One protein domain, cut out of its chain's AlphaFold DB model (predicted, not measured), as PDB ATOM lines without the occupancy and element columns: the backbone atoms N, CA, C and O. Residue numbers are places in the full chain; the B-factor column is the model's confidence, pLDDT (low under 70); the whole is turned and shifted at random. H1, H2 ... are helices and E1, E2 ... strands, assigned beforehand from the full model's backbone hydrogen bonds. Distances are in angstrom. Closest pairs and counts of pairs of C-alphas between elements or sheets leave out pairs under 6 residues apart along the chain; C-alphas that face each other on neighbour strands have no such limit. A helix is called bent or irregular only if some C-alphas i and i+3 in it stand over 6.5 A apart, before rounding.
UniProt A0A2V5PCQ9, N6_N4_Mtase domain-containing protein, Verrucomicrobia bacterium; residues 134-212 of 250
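Overview. This is residues 134 to 212 of the 250 residues of the protein "N6_N4_Mtase domain-containing protein" of Verrucomicrobia bacterium (UniProt A0A2V5PCQ9). Two helices, H3 and H4, fold back on each other as a helical hairpin, and H1 crosses one face of it, packing on H4 with its first half and on H3 with its second. The short H2 sits near the start of H3, and the last residues, 210 to 212, stick out. The printed part has 79 residues, with H1, H2, H3, H4 and E1 in that order; the class is mostly helix. It is compact, with a radius of gyration of the C-alphas of 13.3 A, and flat, spanning 35 by 33 by 17 A.

Arrangement. H1, residues 135 to 151, touches H3, residues 168 to 183, with residues 144 to 150 alone; the closest C-alphas, of Ala 149 and Arg 176, are 4.8 A apart, at a steep tilt of 54 degrees, opposite ways. With residues 135 to 142 alone H1 touches residues 190 to 194 of H4, residues 189 to 205; the closest C-alphas, of Phe 138 and Glu 190, are 4.7 A apart, at a steep tilt of 57 degrees, the same way. H2, residues 160 to 163, is close to but not clearly touching H3, the closest C-alphas, of Gln 163 and Leu 171, being 7.3 A apart. H3 and H4 form a hairpin and touch at a shallow tilt of 11 degrees, opposite ways, the closest C-alphas, of Val 181 and Trp 195, being 6.1 A apart. The helix packing is mostly crossed, but only just: 1 of 3 touching pairs is at a shallow tilt. E1, residues 208 to 210, pairs with no named strand and is apart from H1, H2, H3 and H4. Every O i to N i+4 pair is within hydrogen-bond range in H3, against 12 of 13 in H1 and 11 of 13 in H4; H2 is too short for such a pair.

Along the chain. H1 begins at C-alpha 135 (211.154, 234.053, 202.663) and is 24.9 A long, H3 22.9 A and H4 24.3 A. H4 is neither bent nor irregular, but only just: C-alphas 200 and 203 are 6.3 A apart. E1 ends at C-alpha 210 (194.932, 239.684, 229.391).

Size, cuts and confidence. The C-alphas farthest apart, of Asp 134 and Asp 160, are 38.2 A apart. The printed part has no cut, and no link is long. The pLDDT is under 70 at residues 209 to 212.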
ATOM      1  N   ASP A 134     214.772 231.417 204.240       97.88
ATOM      2  CA  ASP A 134     214.399 231.974 202.948       97.88
ATOM      3  C   ASP A 134     212.901 232.352 202.939       97.88
ATOM      4  O   ASP A 134     212.045 231.496 203.210       97.88
ATOM      5  N   PRO A 135     212.545 233.615 202.630       97.38
ATOM      6  CA  PRO A 135     211.154 234.053 202.663       97.38
ATOM      7  C   PRO A 135     210.246 233.301 201.686       97.38
ATOM      8  O   PRO A 135     209.094 233.023 202.023       97.38
ATOM      9  N   GLU A 136     210.731 232.944 200.494       98.25
ATOM     10  CA  GLU A 136     209.925 232.247 199.486       98.25
ATOM     11  C   GLU A 136     209.621 230.814 199.927       98.25
ATOM     12  O   GLU A 136     208.479 230.352 199.833       98.25
ATOM     13  N   ARG A 137     210.614 230.118 200.487       98.25
ATOM     14  CA  ARG A 137     210.442 228.773 201.047       98.25
ATOM     15  C   ARG A 137     209.537 228.783 202.277       98.25
ATOM     16  O   ARG A 137     208.712 227.879 202.424       98.25
ATOM     17  N   PHE A 138     209.635 229.808 203.127       98.06
ATOM     18  CA  PHE A 138     208.713 230.007 204.246       98.06
ATOM     19  C   PHE A 138     207.271 230.189 203.757       98.06
ATOM     20  O   PHE A 138     206.367 229.500 204.237       98.06
ATOM     21  N   LEU A 139     207.054 231.053 202.761       98.31
ATOM     22  CA  LEU A 139     205.734 231.267 202.165       98.31
ATOM     23  C   LEU A 139     205.185 229.988 201.520       98.31
ATOM     24  O   LEU A 139     204.013 229.665 201.707       98.31
ATOM     25  N   ALA A 140     206.024 229.208 200.835       98.12
ATOM     26  CA  ALA A 140     205.621 227.929 200.255       98.12
ATOM     27  C   ALA A 140     205.136 226.927 201.321       98.12
ATOM     28  O   ALA A 140     204.112 226.260 201.126       98.12
ATOM     29  N   LYS A 141     205.819 226.851 202.472       97.69
ATOM     30  CA  LYS A 141     205.377 226.035 203.615       97.69
ATOM     31  C   LYS A 141     204.081 226.552 204.227       97.69
ATOM     32  O   LYS A 141     203.186 225.758 204.508       97.69
ATOM     33  N   ALA A 142     203.946 227.867 204.391       97.81
ATOM     34  CA  ALA A 142     202.709 228.467 204.881       97.81
ATOM     35  C   ALA A 142     201.521 228.129 203.963       97.81
ATOM     36  O   ALA A 142     200.480 227.685 204.443       97.81
ATOM     37  N   GLU A 143     201.685 228.238 202.643       98.25
ATOM     38  CA  GLU A 143     200.653 227.879 201.662       98.25
ATOM     39  C   GLU A 143     200.308 226.384 201.672       98.25
ATOM     40  O   GLU A 143     199.142 225.991 201.552       98.25
ATOM     41  N   SER A 144     201.310 225.521 201.846       98.00
ATOM     42  CA  SER A 144     201.097 224.088 202.075       98.00
ATOM     43  C   SER A 144     200.243 223.848 203.325       98.00
ATOM     44  O   SER A 144     199.209 223.175 203.252       98.00
ATOM     45  N   ALA A 145     200.593 224.501 204.437       98.06
ATOM     46  CA  ALA A 145     199.861 224.400 205.691       98.06
ATOM     47  C   ALA A 145     198.411 224.908 205.567       98.06
ATOM     48  O   ALA A 145     197.481 224.235 206.014       98.06
ATOM     49  N   PHE A 146     198.184 226.035 204.884       97.69
ATOM     50  CA  PHE A 146     196.842 226.558 204.603       97.69
ATOM     51  C   PHE A 146     196.010 225.621 203.718       97.69
ATOM     52  O   PHE A 146     194.806 225.457 203.939       97.69
ATOM     53  N   ARG A 147     196.609 224.992 202.698       98.00
ATOM     54  CA  ARG A 147     195.920 223.982 201.872       98.00
ATOM     55  C   ARG A 147     195.510 222.769 202.699       98.00
ATOM     56  O   ARG A 147     194.356 222.355 202.610       98.00
ATOM     57  N   PHE A 148     196.411 222.247 203.528       97.69
ATOM     58  CA  PHE A 148     196.100 221.125 204.409       97.69
ATOM     59  C   PHE A 148     194.978 221.482 205.389       97.69
ATOM     60  O   PHE A 148     193.954 220.798 205.428       97.69
ATOM     61  N   ALA A 149     195.116 222.599 206.110       97.00
ATOM     62  CA  ALA A 149     194.165 223.013 207.135       97.00
ATOM     63  C   ALA A 149     192.736 223.169 206.590       97.00
ATOM     64  O   ALA A 149     191.786 222.846 207.294       97.00
ATOM     65  N   ARG A 150     192.558 223.601 205.333       96.31
ATOM     66  CA  ARG A 150     191.236 223.720 204.682       96.31
ATOM     67  C   ARG A 150     190.495 222.396 204.483       96.31
ATOM     68  O   ARG A 150     189.280 222.418 204.327       96.31
ATOM     69  N   THR A 151     191.211 221.278 204.438       96.50
ATOM     70  CA  THR A 151     190.640 219.949 204.146       96.50
ATOM     71  C   THR A 151     190.723 218.986 205.326       96.50
ATOM     72  O   THR A 151     190.037 217.967 205.336       96.50
ATOM     73  N   ALA A 152     191.553 219.305 206.321       96.94
ATOM     74  CA  ALA A 152     191.691 218.533 207.543       96.94
ATOM     75  C   ALA A 152     190.412 218.567 208.392       96.94
ATOM     76  O   ALA A 152     189.575 219.458 208.262       96.94
ATOM     77  N   GLN A 153     190.299 217.604 209.302       96.31
ATOM     78  CA  GLN A 153     189.271 217.579 210.336       96.31
ATOM     79  C   GLN A 153     189.922 217.898 211.680       96.31
ATOM     80  O   GLN A 153     190.987 217.360 211.998       96.31
ATOM     81  N   ALA A 154     189.306 218.791 212.451       95.06
ATOM     82  CA  ALA A 154     189.757 219.055 213.807       95.06
ATOM     83  C   ALA A 154     189.412 217.874 214.720       95.06
ATOM     84  O   ALA A 154     188.374 217.230 214.555       95.06
ATOM     85  N   THR A 155     190.263 217.608 215.705       90.62
ATOM     86  CA  THR A 155     189.975 216.626 216.759       90.62
ATOM     87  C   THR A 155     189.248 217.261 217.941       90.62
ATOM     88  O   THR A 155     188.475 216.585 218.612       90.62
ATOM     89  N   ASN A 156     189.470 218.561 218.172       81.81
ATOM     90  CA  ASN A 156     188.854 219.371 219.232       81.81
ATOM     91  C   ASN A 156     188.954 218.773 220.653       81.81
ATOM     92  O   ASN A 156     188.156 219.112 221.528       81.81
ATOM     93  N   ASP A 157     189.961 217.936 220.914       89.94
ATOM     94  CA  ASP A 157     190.239 217.377 222.241       89.94
ATOM     95  C   ASP A 157     191.126 218.335 223.050       89.94
ATOM     96  O   ASP A 157     192.348 218.191 223.132       89.94
ATOM     97  N   TYR A 158     190.503 219.386 223.587       93.31
ATOM     98  CA  TYR A 158     191.183 220.411 224.376       93.31
ATOM     99  C   TYR A 158     190.534 220.592 225.751       93.31
ATOM    100  O   TYR A 158     189.305 220.610 225.844       93.31
ATOM    101  N   PRO A 159     191.320 220.832 226.819       93.38
ATOM    102  CA  PRO A 159     190.778 221.170 228.133       93.38
ATOM    103  C   PRO A 159     189.877 222.413 228.104       93.38
ATOM    104  O   PRO A 159     190.140 223.354 227.350       93.38
ATOM    105  N   ASP A 160     188.903 222.483 229.018       90.50
ATOM    106  CA  ASP A 160     187.968 223.614 229.183       90.50
ATOM    107  C   ASP A 160     188.646 224.988 229.186       90.50
ATOM    108  O   ASP A 160     188.084 225.984 228.733       90.50
ATOM    109  N   LEU A 161     189.865 225.061 229.727       89.69
ATOM    110  CA  LEU A 161     190.647 226.289 229.765       89.69
ATOM    111  C   LEU A 161     190.904 226.849 228.359       89.69
ATOM    112  O   LEU A 161     190.747 228.048 228.146       89.69
ATOM    113  N   ILE A 162     191.279 225.991 227.410       91.25
ATOM    114  CA  ILE A 162     191.556 226.382 226.024       91.25
ATOM    115  C   ILE A 162     190.248 226.721 225.310       91.25
ATOM    116  O   ILE A 162     190.179 227.746 224.636       91.25
ATOM    117  N   GLN A 163     189.187 225.945 225.545       91.62
ATOM    118  CA  GLN A 163     187.858 226.220 224.988       91.62
ATOM    119  C   GLN A 163     187.292 227.577 225.441       91.62
ATOM    120  O   GLN A 163     186.543 228.220 224.717       91.62
ATOM    121  N   LYS A 164     187.676 228.066 226.627       90.62
ATOM    122  CA  LYS A 164     187.319 229.416 227.103       90.62
ATOM    123  C   LYS A 164     188.157 230.535 226.479       90.62
ATOM    124  O   LYS A 164     187.776 231.700 226.574       90.62
ATOM    125  N   CYS A 165     189.309 230.213 225.892       90.19
ATOM    126  CA  CYS A 165     190.197 231.197 225.275       90.19
ATOM    127  C   CYS A 165     189.839 231.484 223.812       90.19
ATOM    128  O   CYS A 165     190.139 232.577 223.331       90.19
ATOM    129  N   PHE A 166     189.204 230.535 223.124       92.88
ATOM    130  CA  PHE A 166     188.922 230.596 221.691       92.88
ATOM    131  C   PHE A 166     187.486 230.151 221.411       92.88
ATOM    132  O   PHE A 166     187.073 229.098 221.895       92.88
ATOM    133  N   GLY A 167     186.741 230.905 220.599       91.94
ATOM    134  CA  GLY A 167     185.462 230.445 220.061       91.94
ATOM    135  C   GLY A 167     185.611 229.149 219.259       91.94
ATOM    136  O   GLY A 167     186.689 228.846 218.744       91.94
ATOM    137  N   SER A 168     184.525 228.383 219.141       92.25
ATOM    138  CA  SER A 168     184.532 227.042 218.537       92.25
ATOM    139  C   SER A 168     185.092 227.018 217.114       92.25
ATOM    140  O   SER A 168     185.924 226.171 216.808       92.25
ATOM    141  N   GLU A 169     184.692 227.963 216.260       93.56
ATOM    142  CA  GLU A 169     185.186 228.058 214.877       93.56
ATOM    143  C   GLU A 169     186.686 228.383 214.817       93.56
ATOM    144  O   GLU A 169     187.432 227.797 214.032       93.56
ATOM    145  N   THR A 170     187.145 229.291 215.682       93.94
ATOM    146  CA  THR A 170     188.561 229.664 215.789       93.94
ATOM    147  C   THR A 170     189.393 228.490 216.291       93.94
ATOM    148  O   THR A 170     190.451 228.212 215.730       93.94
ATOM    149  N   LEU A 171     188.928 227.795 217.332       95.38
ATOM    150  CA  LEU A 171     189.625 226.643 217.899       95.38
ATOM    151  C   LEU A 171     189.719 225.494 216.889       95.38
ATOM    152  O   LEU A 171     190.794 224.925 216.730       95.38
ATOM    153  N   ASP A 172     188.635 225.222 216.163       96.44
ATOM    154  CA  ASP A 172     188.598 224.227 215.088       96.44
ATOM    155  C   ASP A 172     189.640 224.532 213.999       96.44
ATOM    156  O   ASP A 172     190.428 223.669 213.604       96.44
ATOM    157  N   TYR A 173     189.703 225.789 213.549       95.81
ATOM    158  CA  TYR A 173     190.695 226.210 212.563       95.81
ATOM    159  C   TYR A 173     192.127 226.135 213.099       95.81
ATOM    160  O   TYR A 173     193.019 225.648 212.401       95.81
ATOM    161  N   LEU A 174     192.360 226.596 214.331       96.00
ATOM    162  CA  LEU A 174     193.670 226.538 214.975       96.00
ATOM    163  C   LEU A 174     194.147 225.097 215.164       96.00
ATOM    164  O   LEU A 174     195.335 224.845 214.984       96.00
ATOM    165  N   ASP A 175     193.256 224.151 215.466       97.19
ATOM    166  CA  ASP A 175     193.614 222.736 215.557       97.19
ATOM    167  C   ASP A 175     194.042 222.173 214.199       97.19
ATOM    168  O   ASP A 175     195.119 221.588 214.081       97.19
ATOM    169  N   ARG A 176     193.256 222.418 213.144       97.81
ATOM    170  CA  ARG A 176     193.611 222.001 211.777       97.81
ATOM    171  C   ARG A 176     194.927 222.620 211.316       97.81
ATOM    172  O   ARG A 176     195.733 221.949 210.672       97.81
ATOM    173  N   PHE A 177     195.167 223.883 211.660       97.44
ATOM    174  CA  PHE A 177     196.419 224.556 211.333       97.44
ATOM    175  C   PHE A 177     197.590 224.020 212.166       97.44
ATOM    176  O   PHE A 177     198.653 223.786 211.605       97.44
ATOM    177  N   ARG A 178     197.406 223.727 213.462       97.31
ATOM    178  CA  ARG A 178     198.412 223.046 214.300       97.31
ATOM    179  C   ARG A 178     198.839 221.719 213.677       97.31
ATOM    180  O   ARG A 178     200.034 221.491 213.524       97.31
ATOM    181  N   GLN A 179     197.883 220.890 213.254       97.81
ATOM    182  CA  GLN A 179     198.171 219.631 212.558       97.81
ATOM    183  C   GLN A 179     198.971 219.859 211.260       97.81
ATOM    184  O   GLN A 179     199.857 219.075 210.924       97.81
ATOM    185  N   ALA A 180     198.674 220.937 210.527       97.88
ATOM    186  CA  ALA A 180     199.410 221.320 209.325       97.88
ATOM    187  C   ALA A 180     200.869 221.687 209.640       97.88
ATOM    188  O   ALA A 180     201.788 221.184 209.001       97.88
ATOM    189  N   VAL A 181     201.075 222.523 210.663       97.69
ATOM    190  CA  VAL A 181     202.402 222.935 211.137       97.69
ATOM    191  C   VAL A 181     203.223 221.730 211.580       97.69
ATOM    192  O   VAL A 181     204.392 221.649 211.219       97.69
ATOM    193  N   GLU A 182     202.619 220.789 212.312       96.69
ATOM    194  CA  GLU A 182     203.262 219.546 212.759       96.69
ATOM    195  C   GLU A 182     203.730 218.677 211.585       96.69
ATOM    196  O   GLU A 182     204.818 218.109 211.641       96.69
ATOM    197  N   ARG A 183     202.951 218.609 210.500       96.56
ATOM    198  CA  ARG A 183     203.331 217.875 209.282       96.56
ATOM    199  C   ARG A 183     204.475 218.524 208.511       96.56
ATOM    200  O   ARG A 183     205.233 217.818 207.857       96.56
ATOM    201  N   GLU A 184     204.592 219.846 208.577       95.88
ATOM    202  CA  GLU A 184     205.649 220.607 207.904       95.88
ATOM    203  C   GLU A 184     206.981 220.616 208.677       95.88
ATOM    204  O   GLU A 184     207.963 221.158 208.159       95.88
ATOM    205  N   GLN A 185     207.035 220.029 209.886       95.25
ATOM    206  CA  GLN A 185     208.244 219.951 210.719       95.25
ATOM    207  C   GLN A 185     209.275 218.970 210.139       95.25
ATOM    208  O   GLN A 185     209.350 217.806 210.527       95.25
ATOM    209  N   ASP A 186     210.102 219.471 209.224       96.12
ATOM    210  CA  ASP A 186     211.188 218.743 208.554       96.12
ATOM    211  C   ASP A 186     212.596 219.170 209.020       96.12
ATOM    212  O   ASP A 186     213.602 218.751 208.447       96.12
ATOM    213  N   GLY A 187     212.681 219.995 210.069       95.75
ATOM    214  CA  GLY A 187     213.938 220.496 210.635       95.75
ATOM    215  C   GLY A 187     214.567 221.666 209.871       95.75
ATOM    216  O   GLY A 187     215.680 222.075 210.197       95.75
ATOM    217  N   THR A 188     213.882 222.209 208.862       98.06
ATOM    218  CA  THR A 188     214.312 223.429 208.165       98.06
ATOM    219  C   THR A 188     214.029 224.691 208.988       98.06
ATOM    220  O   THR A 188     213.130 224.711 209.829       98.06
ATOM    221  N   LEU A 189     214.764 225.778 208.720       98.31
ATOM    222  CA  LEU A 189     214.548 227.077 209.375       98.31
ATOM    223  C   LEU A 189     213.128 227.601 209.117       98.31
ATOM    224  O   LEU A 189     212.477 228.161 209.997       98.31
ATOM    225  N   GLU A 190     212.622 227.370 207.910       98.50
ATOM    226  CA  GLU A 190     211.283 227.759 207.493       98.50
ATOM    227  C   GLU A 190     210.193 227.025 208.290       98.50
ATOM    228  O   GLU A 190     209.173 227.626 208.637       98.50
ATOM    229  N   ALA A 191     210.399 225.744 208.616       98.06
ATOM    230  CA  ALA A 191     209.471 224.974 209.443       98.06
ATOM    231  C   ALA A 191     209.420 225.486 210.894       98.06
ATOM    232  O   ALA A 191     208.337 225.557 211.486       98.06
ATOM    233  N   GLU A 192     210.565 225.908 211.437       98.12
ATOM    234  CA  GLU A 192     210.658 226.548 212.755       98.12
ATOM    235  C   GLU A 192     209.925 227.901 212.766       98.12
ATOM    236  O   GLU A 192     209.150 228.192 213.681       98.12
ATOM    237  N   LEU A 193     210.097 228.718 211.719       98.06
ATOM    238  CA  LEU A 193     209.365 229.981 211.579       98.06
ATOM    239  C   LEU A 193     207.860 229.776 211.401       98.06
ATOM    240  O   LEU A 193     207.073 230.564 211.930       98.06
ATOM    241  N   LEU A 194     207.430 228.722 210.702       98.25
ATOM    242  CA  LEU A 194     206.010 228.394 210.565       98.25
ATOM    243  C   LEU A 194     205.390 228.039 211.925       98.25
ATOM    244  O   LEU A 194     204.293 228.505 212.250       98.25
ATOM    245  N   TRP A 195     206.113 227.282 212.754       98.44
ATOM    246  CA  TRP A 195     205.712 227.033 214.137       98.44
ATOM    247  C   TRP A 195     205.649 228.326 214.959       98.44
ATOM    248  O   TRP A 195     204.657 228.571 215.653       98.44
ATOM    249  N   MET A 196     206.651 229.202 214.830       97.75
ATOM    250  CA  MET A 196     206.665 230.501 215.510       97.75
ATOM    251  C   MET A 196     205.468 231.366 215.104       97.75
ATOM    252  O   MET A 196     204.828 231.968 215.964       97.75
ATOM    253  N   ALA A 197     205.115 231.389 213.816       96.19
ATOM    254  CA  ALA A 197     203.965 232.129 213.306       96.19
ATOM    255  C   ALA A 197     202.646 231.642 213.928       96.19
ATOM    256  O   ALA A 197     201.826 232.466 214.351       96.19
ATOM    257  N   LEU A 198     202.464 230.321 214.075       97.00
ATOM    258  CA  LEU A 198     201.333 229.764 214.819       97.00
ATOM    259  C   LEU A 198     201.339 230.278 216.264       97.00
ATOM    260  O   LEU A 198     200.361 230.899 216.680       97.00
ATOM    261  N   VAL A 199     202.441 230.114 217.001       96.25
ATOM    262  CA  VAL A 199     202.558 230.544 218.410       96.25
ATOM    263  C   VAL A 199     202.257 232.037 218.588       96.25
ATOM    264  O   VAL A 199     201.514 232.414 219.500       96.25
ATOM    265  N   SER A 200     202.786 232.895 217.715       92.62
ATOM    266  CA  SER A 200     202.537 234.340 217.745       92.62
ATOM    267  C   SER A 200     201.074 234.687 217.446       92.62
ATOM    268  O   SER A 200     200.540 235.630 218.038       92.62
ATOM    269  N   SER A 201     200.400 233.922 216.581       92.38
ATOM    270  CA  SER A 201     198.999 234.175 216.218       92.38
ATOM    271  C   SER A 201     198.005 233.802 217.326       92.38
ATOM    272  O   SER A 201     196.978 234.470 217.456       92.38
ATOM    273  N   LEU A 202     198.328 232.835 218.198       92.81
ATOM    274  CA  LEU A 202     197.441 232.384 219.285       92.81
ATOM    275  C   LEU A 202     196.970 233.532 220.189       92.81
ATOM    276  O   LEU A 202     195.803 233.606 220.569       92.81
ATOM    277  N   ARG A 203     197.858 234.478 220.522       86.69
ATOM    278  CA  ARG A 203     197.497 235.640 221.357       86.69
ATOM    279  C   ARG A 203     196.533 236.592 220.645       86.69
ATOM    280  O   ARG A 203     195.691 237.219 221.298       86.69
ATOM    281  N   VAL A 204     196.695 236.738 219.334       87.00
ATOM    282  CA  VAL A 204     195.844 237.593 218.502       87.00
ATOM    283  C   VAL A 204     194.462 236.957 218.370       87.00
ATOM    284  O   VAL A 204     193.473 237.633 218.636       87.00
ATOM    285  N   ALA A 205     194.419 235.654 218.080       89.94
ATOM    286  CA  ALA A 205     193.197 234.873 217.902       89.94
ATOM    287  C   ALA A 205     192.411 234.620 219.204       89.94
ATOM    288  O   ALA A 205     191.210 234.380 219.156       89.94
ATOM    289  N   SER A 206     193.062 234.680 220.371       88.81
ATOM    290  CA  SER A 206     192.403 234.485 221.669       88.81
ATOM    291  C   SER A 206     191.405 235.608 221.976       88.81
ATOM    292  O   SER A 206     191.763 236.790 221.981       88.81
ATOM    293  N   GLU A 207     190.185 235.234 222.350       86.12
ATOM    294  CA  GLU A 207     189.120 236.128 222.827       86.12
ATOM    295  C   GLU A 207     189.288 236.491 224.303       86.12
ATOM    296  O   GLU A 207     188.760 237.504 224.773       86.12
ATOM    297  N   ALA A 208     190.036 235.678 225.048       77.38
ATOM    298  CA  ALA A 208     190.291 235.938 226.448       77.38
ATOM    299  C   ALA A 208     191.168 237.189 226.637       77.38
ATOM    300  O   ALA A 208     192.176 237.416 225.958       77.38
ATOM    301  N   GLY A 209     190.743 238.025 227.575       60.72
ATOM    302  CA  GLY A 209     191.415 239.235 228.001       60.72
ATOM    303  C   GLY A 209     192.713 238.897 228.719       60.72
ATOM    304  O   GLY A 209     192.890 237.818 229.277       60.72
ATOM    305  N   THR A 210     193.643 239.839 228.716       58.09
ATOM    306  CA  THR A 210     194.932 239.684 229.391       58.09
ATOM    307  C   THR A 210     195.075 240.778 230.431       58.09
ATOM    308  O   THR A 210     194.821 241.942 230.122       58.09
ATOM    309  N   ALA A 211     195.508 240.436 231.644       45.91
ATOM    310  CA  ALA A 211     195.950 241.455 232.588       45.91
ATOM    311  C   ALA A 211     197.210 242.168 232.042       45.91
ATOM    312  O   ALA A 211     197.999 241.540 231.324       45.91
ATOM    313  N   PRO A 212     197.452 243.443 232.409       43.84
ATOM    314  CA  PRO A 212     198.672 244.171 232.036       43.84
ATOM    315  C   PRO A 212     199.973 243.442 232.428       43.84
ATOM    316  O   PRO A 212     200.998 243.617 231.769       43.84
TER     317      PRO A 212